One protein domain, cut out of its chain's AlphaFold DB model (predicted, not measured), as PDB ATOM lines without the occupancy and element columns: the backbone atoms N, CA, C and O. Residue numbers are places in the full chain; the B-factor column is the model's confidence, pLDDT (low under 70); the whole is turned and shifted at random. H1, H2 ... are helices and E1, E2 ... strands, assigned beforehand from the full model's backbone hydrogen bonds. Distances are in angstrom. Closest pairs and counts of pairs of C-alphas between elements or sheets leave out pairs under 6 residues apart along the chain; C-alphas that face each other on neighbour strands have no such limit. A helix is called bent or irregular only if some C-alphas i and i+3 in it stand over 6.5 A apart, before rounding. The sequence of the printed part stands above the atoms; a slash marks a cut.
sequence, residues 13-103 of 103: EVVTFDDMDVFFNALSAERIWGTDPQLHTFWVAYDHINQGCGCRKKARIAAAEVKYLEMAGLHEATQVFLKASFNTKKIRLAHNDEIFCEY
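AT A GLANCE: This is residues 13 to 103 of the 103 residues of an uncharacterized protein of bacterium (UniProt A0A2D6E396). A small sheet of three strands has the long helix H4 and the shorter H5 over one face; H3 folds against H4 as a helical hairpin. The longest axis runs from the start of E1 to the link between H3 and H4, while H1 packs on the sheet and H2 on H3. The printed part has 91 residues, in the order E1 H1 H2 H3 H4 H5 E2 E3; the sheet, E1 E2 E3, is mixed, and so is the class, helices and strands. It is compact, with a radius of gyration of the C-alphas of 13.0 A and spans of 41 by 30 by 20 A.

HOW THE PARTS SIT: E1, residues 13 to 17, is parallel to E2, residues 88 to 95; N 17 and O 92, 2.9 A apart, are within hydrogen-bond range. E2 and E3, residues 98 to 102, form an antiparallel hairpin, with N 93 and O 101 2.9 A apart. H1, residues 20 to 26, is on the sheet. H2, residues 29 to 32, touches H3, residues 37 to 47; their closest C-alphas, Ile 32 and His 40, are 6.0 A apart. H3 touches H4, residues 54 to 73, at a shallow tilt of 25 degrees, opposite ways; C-alphas 42 and 67 are closest, 4.9 A. H4 lies over E2 and E3 at a height of 11.6 A over the sheet. H5, residues 76 to 85, on the same face, lies over E2 at 8.3 A, across the strands at 77 degrees on the local plane. With helices H1 to H5 between them, E1 and E2 make a strand-helix-strand unit, two parallel neighbours joined through helices. Every O i to N i+4 pair is within hydrogen-bond range in H1, H3 and H5, and 11 of 16 in H4; H2 is too short for one.

IN THESE COORDINATES: E1 begins at C-alpha 13 (178.569, 149.731, 183.212). H4, 30.6 A long, is irregular: C-alphas 55 and 58 are 7.4 A apart. E2 spans 19.8 A, and E3 ends at C-alpha 102 (183.006, 160.573, 187.601).

THE WHOLE: The two farthest C-alphas, Glu 13 and Cys 53, are 41.9 A apart. The printed part has no cut, no link is long, and no printed residue is under 70 in pLDDT.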
ATOM      1  N   GLU A  13     178.548 149.296 181.806       89.75
ATOM      2  CA  GLU A  13     178.569 149.731 183.212       89.75
ATOM      3  C   GLU A  13     179.282 151.082 183.351       89.75
ATOM      4  O   GLU A  13     178.736 152.026 183.915       89.75
ATOM      5  N   VAL A  14     180.480 151.195 182.775       93.81
ATOM      6  CA  VAL A  14     181.309 152.401 182.825       93.81
ATOM      7  C   VAL A  14     181.992 152.598 181.476       93.81
ATOM      8  O   VAL A  14     182.425 151.632 180.847       93.81
ATOM      9  N   VAL A  15     182.108 153.851 181.045       94.31
ATOM     10  CA  VAL A  15     183.030 154.271 179.987       94.31
ATOM     11  C   VAL A  15     184.040 155.218 180.616       94.31
ATOM     12  O   VAL A  15     183.645 156.163 181.297       94.31
ATOM     13  N   THR A  16     185.322 154.948 180.393       94.69
ATOM     14  CA  THR A  16     186.424 155.825 180.793       94.69
ATOM     15  C   THR A  16     186.990 156.500 179.556       94.69
ATOM     16  O   THR A  16     187.170 155.847 178.527       94.69
ATOM     17  N   PHE A  17     187.250 157.797 179.665       95.56
ATOM     18  CA  PHE A  17     188.018 158.567 178.699       95.56
ATOM     19  C   PHE A  17     189.348 158.937 179.348       95.56
ATOM     20  O   PHE A  17     189.364 159.683 180.327       95.56
ATOM     21  N   ASP A  18     190.435 158.361 178.837       92.81
ATOM     22  CA  ASP A  18     191.758 158.418 179.475       92.81
ATOM     23  C   ASP A  18     192.452 159.780 179.308       92.81
ATOM     24  O   ASP A  18     193.321 160.150 180.099       92.81
ATOM     25  N   ASP A  19     192.039 160.550 178.300       92.94
ATOM     26  CA  ASP A  19     192.508 161.906 178.048       92.94
ATOM     27  C   ASP A  19     191.469 162.741 177.273       92.94
ATOM     28  O   ASP A  19     190.382 162.274 176.898       92.94
ATOM     29  N   MET A  20     191.817 164.009 177.035       94.00
ATOM     30  CA  MET A  20     190.949 164.951 176.333       94.00
ATOM     31  C   MET A  20     190.793 164.610 174.838       94.00
ATOM     32  O   MET A  20     189.752 164.924 174.262       94.00
ATOM     33  N   ASP A  21     191.788 163.973 174.212       94.25
ATOM     34  CA  ASP A  21     191.774 163.622 172.789       94.25
ATOM     35  C   ASP A  21     190.737 162.517 172.547       94.25
ATOM     36  O   ASP A  21     189.894 162.620 171.651       94.25
ATOM     37  N   VAL A  22     190.754 161.470 173.378       94.31
ATOM     38  CA  VAL A  22     189.790 160.363 173.327       94.31
ATOM     39  C   VAL A  22     188.378 160.880 173.595       94.31
ATOM     40  O   VAL A  22     187.444 160.508 172.882       94.31
ATOM     41  N   PHE A  23     188.214 161.770 174.580       94.81
ATOM     42  CA  PHE A  23     186.914 162.371 174.870       94.81
ATOM     43  C   PHE A  23     186.402 163.224 173.703       94.81
ATOM     44  O   PHE A  23     185.277 163.015 173.251       94.81
ATOM     45  N   PHE A  24     187.223 164.129 173.159       94.50
ATOM     46  CA  PHE A  24     186.842 164.978 172.026       94.50
ATOM     47  C   PHE A  24     186.420 164.156 170.805       94.50
ATOM     48  O   PHE A  24     185.362 164.412 170.235       94.50
ATOM     49  N   ASN A  25     187.200 163.133 170.445       92.88
ATOM     50  CA  ASN A  25     186.910 162.271 169.296       92.88
ATOM     51  C   ASN A  25     185.621 161.451 169.462       92.88
ATOM     52  O   ASN A  25     185.017 161.040 168.471       92.88
ATOM     53  N   ALA A  26     185.197 161.195 170.700       92.06
ATOM     54  CA  ALA A  26     183.939 160.515 170.984       92.06
ATOM     55  C   ALA A  26     182.722 161.452 170.882       92.06
ATOM     56  O   ALA A  26     181.592 160.984 170.711       92.06
ATOM     57  N   LEU A  27     182.927 162.767 170.991       90.12
ATOM     58  CA  LEU A  27     181.864 163.754 170.881       90.12
ATOM     59  C   LEU A  27     181.539 164.062 169.411       90.12
ATOM     60  O   LEU A  27     182.397 164.095 168.536       90.12
ATOM     61  N   SER A  28     180.265 164.346 169.140       83.06
ATOM     62  CA  SER A  28     179.798 164.800 167.827       83.06
ATOM     63  C   SER A  28     179.488 166.292 167.890       83.06
ATOM     64  O   SER A  28     178.688 166.710 168.725       83.06
ATOM     65  N   ALA A  29     180.086 167.087 166.997       76.25
ATOM     66  CA  ALA A  29     179.920 168.542 166.971       76.25
ATOM     67  C   ALA A  29     178.438 168.960 166.962       76.25
ATOM     68  O   ALA A  29     178.008 169.733 167.814       76.25
ATOM     69  N   GLU A  30     177.630 168.369 166.075       75.50
ATOM     70  CA  GLU A  30     176.189 168.641 165.941       75.50
ATOM     71  C   GLU A  30     175.396 168.388 167.231       75.50
ATOM     72  O   GLU A  30     174.365 169.010 167.464       75.50
ATOM     73  N   ARG A  31     175.883 167.478 168.079       77.00
ATOM     74  CA  ARG A  31     175.245 167.090 169.339       77.00
ATOM     75  C   ARG A  31     175.647 167.952 170.530       77.00
ATOM     76  O   ARG A  31     174.955 167.922 171.539       77.00
ATOM     77  N   ILE A  32     176.762 168.673 170.435       80.75
ATOM     78  CA  ILE A  32     177.279 169.526 171.512       80.75
ATOM     79  C   ILE A  32     176.678 170.932 171.427       80.75
ATOM     80  O   ILE A  32     176.494 171.588 172.455       80.75
ATOM     81  N   TRP A  33     176.345 171.403 170.224       73.44
ATOM     82  CA  TRP A  33     175.707 172.704 170.034       73.44
ATOM     83  C   TRP A  33     174.352 172.756 170.755       73.44
ATOM     84  O   TRP A  33     173.431 172.014 170.432       73.44
ATOM     85  N   GLY A  34     174.239 173.637 171.755       72.69
ATOM     86  CA  GLY A  34     173.048 173.765 172.605       72.69
ATOM     87  C   GLY A  34     173.049 172.905 173.877       72.69
ATOM     88  O   GLY A  34     172.047 172.884 174.588       72.69
ATOM     89  N   THR A  35     174.156 172.218 174.178       79.00
ATOM     90  CA  THR A  35     174.383 171.554 175.477       79.00
ATOM     91  C   THR A  35     175.028 172.505 176.496       79.00
ATOM     92  O   THR A  35     175.040 173.722 176.304       79.00
ATOM     93  N   ASP A  36     175.541 171.950 177.599       90.19
ATOM     94  CA  ASP A  36     176.265 172.679 178.640       90.19
ATOM     95  C   ASP A  36     177.312 173.653 178.069       90.19
ATOM     96  O   ASP A  36     178.135 173.246 177.235       90.19
ATOM     97  N   PRO A  37     177.358 174.910 178.550       90.88
ATOM     98  CA  PRO A  37     178.390 175.862 178.159       90.88
ATOM     99  C   PRO A  37     179.813 175.328 178.343       90.88
ATOM    100  O   PRO A  37     180.688 175.651 177.536       90.88
ATOM    101  N   GLN A  38     180.061 174.509 179.367       92.38
ATOM    102  CA  GLN A  38     181.382 173.937 179.605       92.38
ATOM    103  C   GLN A  38     181.762 172.965 178.483       92.38
ATOM    104  O   GLN A  38     182.863 173.067 177.939       92.38
ATOM    105  N   LEU A  39     180.854 172.057 178.095       92.56
ATOM    106  CA  LEU A  39     181.115 171.053 177.055       92.56
ATOM    107  C   LEU A  39     181.389 171.727 175.706       92.56
ATOM    108  O   LEU A  39     182.330 171.366 174.998       92.56
ATOM    109  N   HIS A  40     180.607 172.758 175.385       92.25
ATOM    110  CA  HIS A  40     180.817 173.564 174.188       92.25
ATOM    111  C   HIS A  40     182.153 174.323 174.225       92.25
ATOM    112  O   HIS A  40     182.894 174.330 173.242       92.25
ATOM    113  N   THR A  41     182.497 174.931 175.363       92.88
ATOM    114  CA  THR A  41     183.761 175.670 175.520       92.88
ATOM    115  C   THR A  41     184.972 174.751 175.373       92.88
ATOM    116  O   THR A  41     185.940 175.130 174.716       92.88
ATOM    117  N   PHE A  42     184.911 173.538 175.932       94.81
ATOM    118  CA  PHE A  42     185.930 172.513 175.723       94.81
ATOM    119  C   PHE A  42     186.064 172.147 174.241       94.81
ATOM    120  O   PHE A  42     187.170 172.211 173.702       94.81
ATOM    121  N   TRP A  43     184.951 171.836 173.567       94.75
ATOM    122  CA  TRP A  43     184.970 171.445 172.157       94.75
ATOM    123  C   TRP A  43     185.617 172.518 171.272       94.75
ATOM    124  O   TRP A  43     186.522 172.213 170.499       94.75
ATOM    125  N   VAL A  44     185.235 173.788 171.446       93.00
ATOM    126  CA  VAL A  44     185.817 174.911 170.688       93.00
ATOM    127  C   VAL A  44     187.300 175.107 171.011       93.00
ATOM    128  O   VAL A  44     188.104 175.356 170.109       93.00
ATOM    129  N   ALA A  45     187.687 175.013 172.287       93.69
ATOM    130  CA  ALA A  45     189.087 175.151 172.684       93.69
ATOM    131  C   ALA A  45     189.961 174.064 172.039       93.69
ATOM    132  O   ALA A  45     191.063 174.367 171.573       93.69
ATOM    133  N   TYR A  46     189.449 172.833 171.980       94.94
ATOM    134  CA  TYR A  46     190.146 171.691 171.408       94.94
ATOM    135  C   TYR A  46     190.223 171.745 169.875       94.94
ATOM    136  O   TYR A  46     191.314 171.629 169.312       94.94
ATOM    137  N   ASP A  47     189.100 171.998 169.192       94.06
ATOM    138  CA  ASP A  47     189.026 172.080 167.722       94.06
ATOM    139  C   ASP A  47     190.036 173.098 167.153       94.06
ATOM    140  O   ASP A  47     190.685 172.895 166.121       94.06
ATOM    141  N   HIS A  48     190.276 174.177 167.899       91.69
ATOM    142  CA  HIS A  48     191.191 175.242 167.511       91.69
ATOM    143  C   HIS A  48     192.664 175.014 167.913       91.69
ATOM    144  O   HIS A  48     193.508 175.870 167.627       91.69
ATOM    145  N   ILE A  49     193.044 173.879 168.523       92.94
ATOM    146  CA  ILE A  49     194.431 173.622 168.976       92.94
ATOM    147  C   ILE A  49     195.446 173.766 167.834       92.94
ATOM    148  O   ILE A  49     196.523 174.360 168.008       92.94
ATOM    149  N   ASN A  50     195.104 173.264 166.647       89.50
ATOM    150  CA  ASN A  50     195.983 173.293 165.478       89.50
ATOM    151  C   ASN A  50     195.840 174.567 164.628       89.50
ATOM    152  O   ASN A  50     196.595 174.738 163.674       89.50
ATOM    153  N   GLN A  51     194.931 175.481 164.979       89.88
ATOM    154  CA  GLN A  51     194.722 176.711 164.218       89.88
ATOM    155  C   GLN A  51     195.753 177.800 164.561       89.88
ATOM    156  O   GLN A  51     196.171 177.979 165.707       89.88
ATOM    157  N   GLY A  52     196.148 178.581 163.554       86.50
ATOM    158  CA  GLY A  52     197.060 179.719 163.700       86.50
ATOM    159  C   GLY A  52     198.534 179.338 163.893       86.50
ATOM    160  O   GLY A  52     198.975 178.247 163.544       86.50
ATOM    161  N   CYS A  53     199.334 180.260 164.446       87.69
ATOM    162  CA  CYS A  53     200.776 180.044 164.623       87.69
ATOM    163  C   CYS A  53     201.062 178.849 165.546       87.69
ATOM    164  O   CYS A  53     200.548 178.785 166.672       87.69
ATOM    165  N   GLY A  54     201.952 177.952 165.107       88.38
ATOM    166  CA  GLY A  54     202.442 176.825 165.909       88.38
ATOM    167  C   GLY A  54     203.119 177.260 167.214       88.38
ATOM    168  O   GLY A  54     203.010 176.570 168.222       88.38
ATOM    169  N   CYS A  55     203.695 178.467 167.245       89.56
ATOM    170  CA  CYS A  55     204.291 179.085 168.432       89.56
ATOM    171  C   CYS A  55     203.333 179.206 169.632       89.56
ATOM    172  O   CYS A  55     203.773 179.245 170.777       89.56
ATOM    173  N   ARG A  56     202.017 179.238 169.384       91.69
ATOM    174  CA  ARG A  56     200.980 179.303 170.426       91.69
ATOM    175  C   ARG A  56     200.267 177.966 170.657       91.69
ATOM    176  O   ARG A  56     199.365 177.911 171.487       91.69
ATOM    177  N   LYS A  57     200.674 176.884 169.978       92.94
ATOM    178  CA  LYS A  57     200.036 175.561 170.099       92.94
ATOM    179  C   LYS A  57     200.061 175.052 171.538       92.94
ATOM    180  O   LYS A  57     199.025 174.643 172.044       92.94
ATOM    181  N   LYS A  58     201.202 175.174 172.226       93.75
ATOM    182  CA  LYS A  58     201.336 174.764 173.634       93.75
ATOM    183  C   LYS A  58     200.346 175.491 174.555       93.75
ATOM    184  O   LYS A  58     199.734 174.862 175.404       93.75
ATOM    185  N   ALA A  59     200.155 176.796 174.353       92.88
ATOM    186  CA  ALA A  59     199.200 177.581 175.134       92.88
ATOM    187  C   ALA A  59     197.742 177.176 174.855       92.88
ATOM    188  O   ALA A  59     196.930 177.163 175.772       92.88
ATOM    189  N   ARG A  60     197.411 176.812 173.608       94.56
ATOM    190  CA  ARG A  60     196.070 176.320 173.251       94.56
ATOM    191  C   ARG A  60     195.778 174.934 173.821       94.56
ATOM    192  O   ARG A  60     194.676 174.732 174.310       94.56
ATOM    193  N   ILE A  61     196.759 174.027 173.818       94.75
ATOM    194  CA  ILE A  61     196.630 172.713 174.475       94.75
ATOM    195  C   ILE A  61     196.339 172.905 175.966       94.75
ATOM    196  O   ILE A  61     195.352 172.377 176.459       94.75
ATOM    197  N   ALA A  62     197.125 173.741 176.654       94.50
ATOM    198  CA  ALA A  62     196.900 174.031 178.070       94.50
ATOM    199  C   ALA A  62     195.515 174.654 178.331       94.50
ATOM    200  O   ALA A  62     194.869 174.349 179.328       94.50
ATOM    201  N   ALA A  63     195.022 175.510 177.429       94.44
ATOM    202  CA  ALA A  63     193.673 176.057 177.539       94.44
ATOM    203  C   ALA A  63     192.591 174.973 177.387       94.44
ATOM    204  O   ALA A  63     191.646 174.959 178.170       94.44
ATOM    205  N   ALA A  64     192.729 174.063 176.418       95.69
ATOM    206  CA  ALA A  64     191.797 172.950 176.232       95.69
ATOM    207  C   ALA A  64     191.806 171.985 177.428       95.69
ATOM    208  O   ALA A  64     190.744 171.556 177.867       95.69
ATOM    209  N   GLU A  65     192.978 171.727 178.013       95.94
ATOM    210  CA  GLU A  65     193.132 170.922 179.229       95.94
ATOM    211  C   GLU A  65     192.368 171.528 180.412       95.94
ATOM    212  O   GLU A  65     191.573 170.844 181.049       95.94
ATOM    213  N   VAL A  66     192.513 172.836 180.655       95.75
ATOM    214  CA  VAL A  66     191.743 173.533 181.699       95.75
ATOM    215  C   VAL A  66     190.238 173.355 181.476       95.75
ATOM    216  O   VAL A  66     189.506 173.055 182.415       95.75
ATOM    217  N   LYS A  67     189.771 173.478 180.228       95.88
ATOM    218  CA  LYS A  67     188.351 173.285 179.890       95.88
ATOM    219  C   LYS A  67     187.882 171.844 180.034       95.88
ATOM    220  O   LYS A  67     186.729 171.624 180.393       95.88
ATOM    221  N   TYR A  68     188.761 170.878 179.808       96.00
ATOM    222  CA  TYR A  68     188.475 169.473 180.062       96.00
ATOM    223  C   TYR A  68     188.341 169.182 181.563       96.00
ATOM    224  O   TYR A  68     187.400 168.512 181.977       96.00
ATOM    225  N   LEU A  69     189.209 169.751 182.402       94.56
ATOM    226  CA  LEU A  69     189.132 169.585 183.858       94.56
ATOM    227  C   LEU A  69     187.889 170.256 184.467       94.56
ATOM    228  O   LEU A  69     187.316 169.752 185.434       94.56
ATOM    229  N   GLU A  70     187.414 171.353 183.870       94.94
ATOM    230  CA  GLU A  70     186.156 172.014 184.254       94.94
ATOM    231  C   GLU A  70     184.920 171.099 184.091       94.94
ATOM    232  O   GLU A  70     183.904 171.362 184.732       94.94
ATOM    233  N   MET A  71     185.005 169.989 183.334       94.00
ATOM    234  CA  MET A  71     183.901 169.027 183.129       94.00
ATOM    235  C   MET A  71     183.384 168.378 184.421       94.00
ATOM    236  O   MET A  71     182.292 167.807 184.430       94.00
ATOM    237  N   ALA A  72     184.128 168.490 185.525       92.38
ATOM    238  CA  ALA A  72     183.635 168.122 186.848       92.38
ATOM    239  C   ALA A  72     182.355 168.875 187.253       92.38
ATOM    240  O   ALA A  72     181.592 168.383 188.083       92.38
ATOM    241  N   GLY A  73     182.111 170.046 186.661       90.38
ATOM    242  CA  GLY A  73     180.953 170.891 186.928       90.38
ATOM    243  C   GLY A  73     179.801 170.773 185.928       90.38
ATOM    244  O   GLY A  73     178.937 171.648 185.953       90.38
ATOM    245  N   LEU A  74     179.771 169.756 185.055       93.06
ATOM    246  CA  LEU A  74     178.701 169.611 184.061       93.06
ATOM    247  C   LEU A  74     177.324 169.506 184.723       93.06
ATOM    248  O   LEU A  74     177.141 168.754 185.683       93.06
ATOM    249  N   HIS A  75     176.326 170.181 184.155       93.88
ATOM    250  CA  HIS A  75     174.942 170.052 184.594       93.88
ATOM    251  C   HIS A  75     174.435 168.609 184.451       93.88
ATOM    252  O   HIS A  75     174.726 167.919 183.473       93.88
ATOM    253  N   GLU A  76     173.596 168.170 185.395       93.44
ATOM    254  CA  GLU A  76     173.041 166.808 185.436       93.44
ATOM    255  C   GLU A  76     172.349 166.410 184.121       93.44
ATOM    256  O   GLU A  76     172.546 165.301 183.626       93.44
ATOM    257  N   ALA A  77     171.603 167.329 183.500       92.12
ATOM    258  CA  ALA A  77     170.962 167.089 182.206       92.12
ATOM    259  C   ALA A  77     171.978 166.686 181.119       92.12
ATOM    260  O   ALA A  77     171.726 165.773 180.330       92.12
ATOM    261  N   THR A  78     173.154 167.312 181.121       92.94
ATOM    262  CA  THR A  78     174.250 167.004 180.197       92.94
ATOM    263  C   THR A  78     174.908 165.675 180.542       92.94
ATOM    264  O   THR A  78     175.178 164.877 179.649       92.94
ATOM    265  N   GLN A  79     175.098 165.372 181.828       94.06
ATOM    266  CA  GLN A  79     175.609 164.068 182.264       94.06
ATOM    267  C   GLN A  79     174.688 162.925 181.804       94.06
ATOM    268  O   GLN A  79     175.155 161.916 181.269       94.06
ATOM    269  N   VAL A  80     173.368 163.086 181.954       93.00
ATOM    270  CA  VAL A  80     172.357 162.126 181.475       93.00
ATOM    271  C   VAL A  80     172.416 161.982 179.955       93.00
ATOM    272  O   VAL A  80     172.408 160.860 179.440       93.00
ATOM    273  N   PHE A  81     172.521 163.099 179.236       91.81
ATOM    274  CA  PHE A  81     172.665 163.109 177.784       91.81
ATOM    275  C   PHE A  81     173.919 162.355 177.309       91.81
ATOM    276  O   PHE A  81     173.835 161.546 176.379       91.81
ATOM    277  N   LEU A  82     175.067 162.563 177.958       92.81
ATOM    278  CA  LEU A  82     176.319 161.880 177.623       92.81
ATOM    279  C   LEU A  82     176.222 160.375 177.899       92.81
ATOM    280  O   LEU A  82     176.538 159.569 177.024       92.81
ATOM    281  N   LYS A  83     175.694 159.972 179.061       93.12
ATOM    282  CA  LYS A  83     175.443 158.555 179.389       93.12
ATOM    283  C   LYS A  83     174.556 157.870 178.351       93.12
ATOM    284  O   LYS A  83     174.851 156.754 177.920       93.12
ATOM    285  N   ALA A  84     173.486 158.544 177.922       91.44
ATOM    286  CA  ALA A  84     172.602 158.044 176.875       91.44
ATOM    287  C   ALA A  84     173.326 157.935 175.524       91.44
ATOM    288  O   ALA A  84     173.222 156.903 174.863       91.44
ATOM    289  N   SER A  85     174.103 158.954 175.149       90.62
ATOM    290  CA  SER A  85     174.858 158.990 173.888       90.62
ATOM    291  C   SER A  85     175.908 157.885 173.794       90.62
ATOM    292  O   SER A  85     176.067 157.283 172.736       90.62
ATOM    293  N   PHE A  86     176.579 157.572 174.903       91.31
ATOM    294  CA  PHE A  86     177.601 156.525 174.966       91.31
ATOM    295  C   PHE A  86     177.060 155.149 175.377       91.31
ATOM    296  O   PHE A  86     177.835 154.203 175.537       91.31
ATOM    297  N   ASN A  87     175.738 155.021 175.537       92.19
ATOM    298  CA  ASN A  87     175.063 153.807 175.993       92.19
ATOM    299  C   ASN A  87     175.714 153.208 177.258       92.19
ATOM    300  O   ASN A  87     176.023 152.014 177.316       92.19
ATOM    301  N   THR A  88     175.944 154.049 178.267       93.19
ATOM    302  CA  THR A  88     176.603 153.683 179.530       93.19
ATOM    303  C   THR A  88     175.802 154.143 180.745       93.19
ATOM    304  O   THR A  88     174.936 155.013 180.640       93.19
ATOM    305  N   LYS A  89     176.065 153.552 181.913       93.94
ATOM    306  CA  LYS A  89     175.504 154.012 183.193       93.94
ATOM    307  C   LYS A  89     176.336 155.124 183.829       93.94
ATOM    308  O   LYS A  89     175.775 155.955 184.542       93.94
ATOM    309  N   LYS A  90     177.642 155.134 183.564       95.50
ATOM    310  CA  LYS A  90     178.613 156.031 184.190       95.50
ATOM    311  C   LYS A  90     179.695 156.456 183.203       95.50
ATOM    312  O   LYS A  90     180.106 155.666 182.346       95.50
ATOM    313  N   ILE A  91     180.139 157.697 183.346       96.00
ATOM    314  CA  ILE A  91     181.241 158.298 182.599       96.00
ATOM    315  C   ILE A  91     182.354 158.626 183.589       96.00
ATOM    316  O   ILE A  91     182.106 159.238 184.627       96.00
ATOM    317  N   ARG A  92     183.579 158.217 183.267       97.19
ATOM    318  CA  ARG A  92     184.802 158.606 183.971       97.19
ATOM    319  C   ARG A  92     185.664 159.433 183.044       97.19
ATOM    320  O   ARG A  92     185.940 159.000 181.927       97.19
ATOM    321  N   LEU A  93     186.101 160.583 183.530       96.38
ATOM    322  CA  LEU A  93     187.082 161.410 182.854       96.38
ATOM    323  C   LEU A  93     188.395 161.312 183.624       96.38
ATOM    324  O   LEU A  93     188.445 161.582 184.829       96.38
ATOM    325  N   ALA A  94     189.436 160.890 182.919       95.94
ATOM    326  CA  ALA A  94     190.792 160.824 183.422       95.94
ATOM    327  C   ALA A  94     191.716 161.734 182.606       95.94
ATOM    328  O   ALA A  94     191.402 162.123 181.477       95.94
ATOM    329  N   HIS A  95     192.821 162.129 183.231       92.06
ATOM    330  CA  HIS A  95     193.909 162.869 182.613       92.06
ATOM    331  C   HIS A  95     195.217 162.549 183.344       92.06
ATOM    332  O   HIS A  95     195.239 162.551 184.572       92.06
ATOM    333  N   ASN A  96     196.304 162.286 182.608       89.94
ATOM    334  CA  ASN A  96     197.604 161.890 183.174       89.94
ATOM    335  C   ASN A  96     197.494 160.718 184.173       89.94
ATOM    336  O   ASN A  96     198.035 160.787 185.272       89.94
ATOM    337  N   ASP A  97     196.756 159.669 183.794       87.62
ATOM    338  CA  ASP A  97     196.479 158.470 184.606       87.62
ATOM    339  C   ASP A  97     195.661 158.706 185.896       87.62
ATOM    340  O   ASP A  97     195.439 157.777 186.676       87.62
ATOM    341  N   GLU A  98     195.135 159.918 186.108       91.81
ATOM    342  CA  GLU A  98     194.303 160.266 187.263       91.81
ATOM    343  C   GLU A  98     192.846 160.516 186.863       91.81
ATOM    344  O   GLU A  98     192.551 161.284 185.949       91.81
ATOM    345  N   ILE A  99     191.902 159.901 187.585       94.00
ATOM    346  CA  ILE A  99     190.470 160.192 187.434       94.00
ATOM    347  C   ILE A  99     190.170 161.498 188.167       94.00
ATOM    348  O   ILE A  99     190.208 161.539 189.397       94.00
ATOM    349  N   PHE A 100     189.811 162.545 187.425       93.94
ATOM    350  CA  PHE A 100     189.446 163.837 188.015       93.94
ATOM    351  C   PHE A 100     187.928 164.018 188.152       93.94
ATOM    352  O   PHE A 100     187.479 164.852 188.937       93.94
ATOM    353  N   CYS A 101     187.122 163.256 187.403       93.38
ATOM    354  CA  CYS A 101     185.666 163.333 187.477       93.38
ATOM    355  C   CYS A 101     184.987 161.993 187.152       93.38
ATOM    356  O   CYS A 101     185.414 161.249 186.265       93.38
ATOM    357  N   GLU A 102     183.888 161.708 187.853       95.12
ATOM    358  CA  GLU A 102     183.006 160.573 187.601       95.12
ATOM    359  C   GLU A 102     181.543 160.976 187.831       95.12
ATOM    360  O   GLU A 102     181.225 161.559 188.870       95.12
ATOM    361  N   TYR A 103     180.652 160.626 186.897       92.44
ATOM    362  CA  TYR A 103     179.201 160.788 187.051       92.44
ATOM    363  C   TYR A 103     178.396 159.662 186.413       92.44
ATOM    364  O   TYR A 103     178.734 159.157 185.318       92.44
TER     365      TYR A 103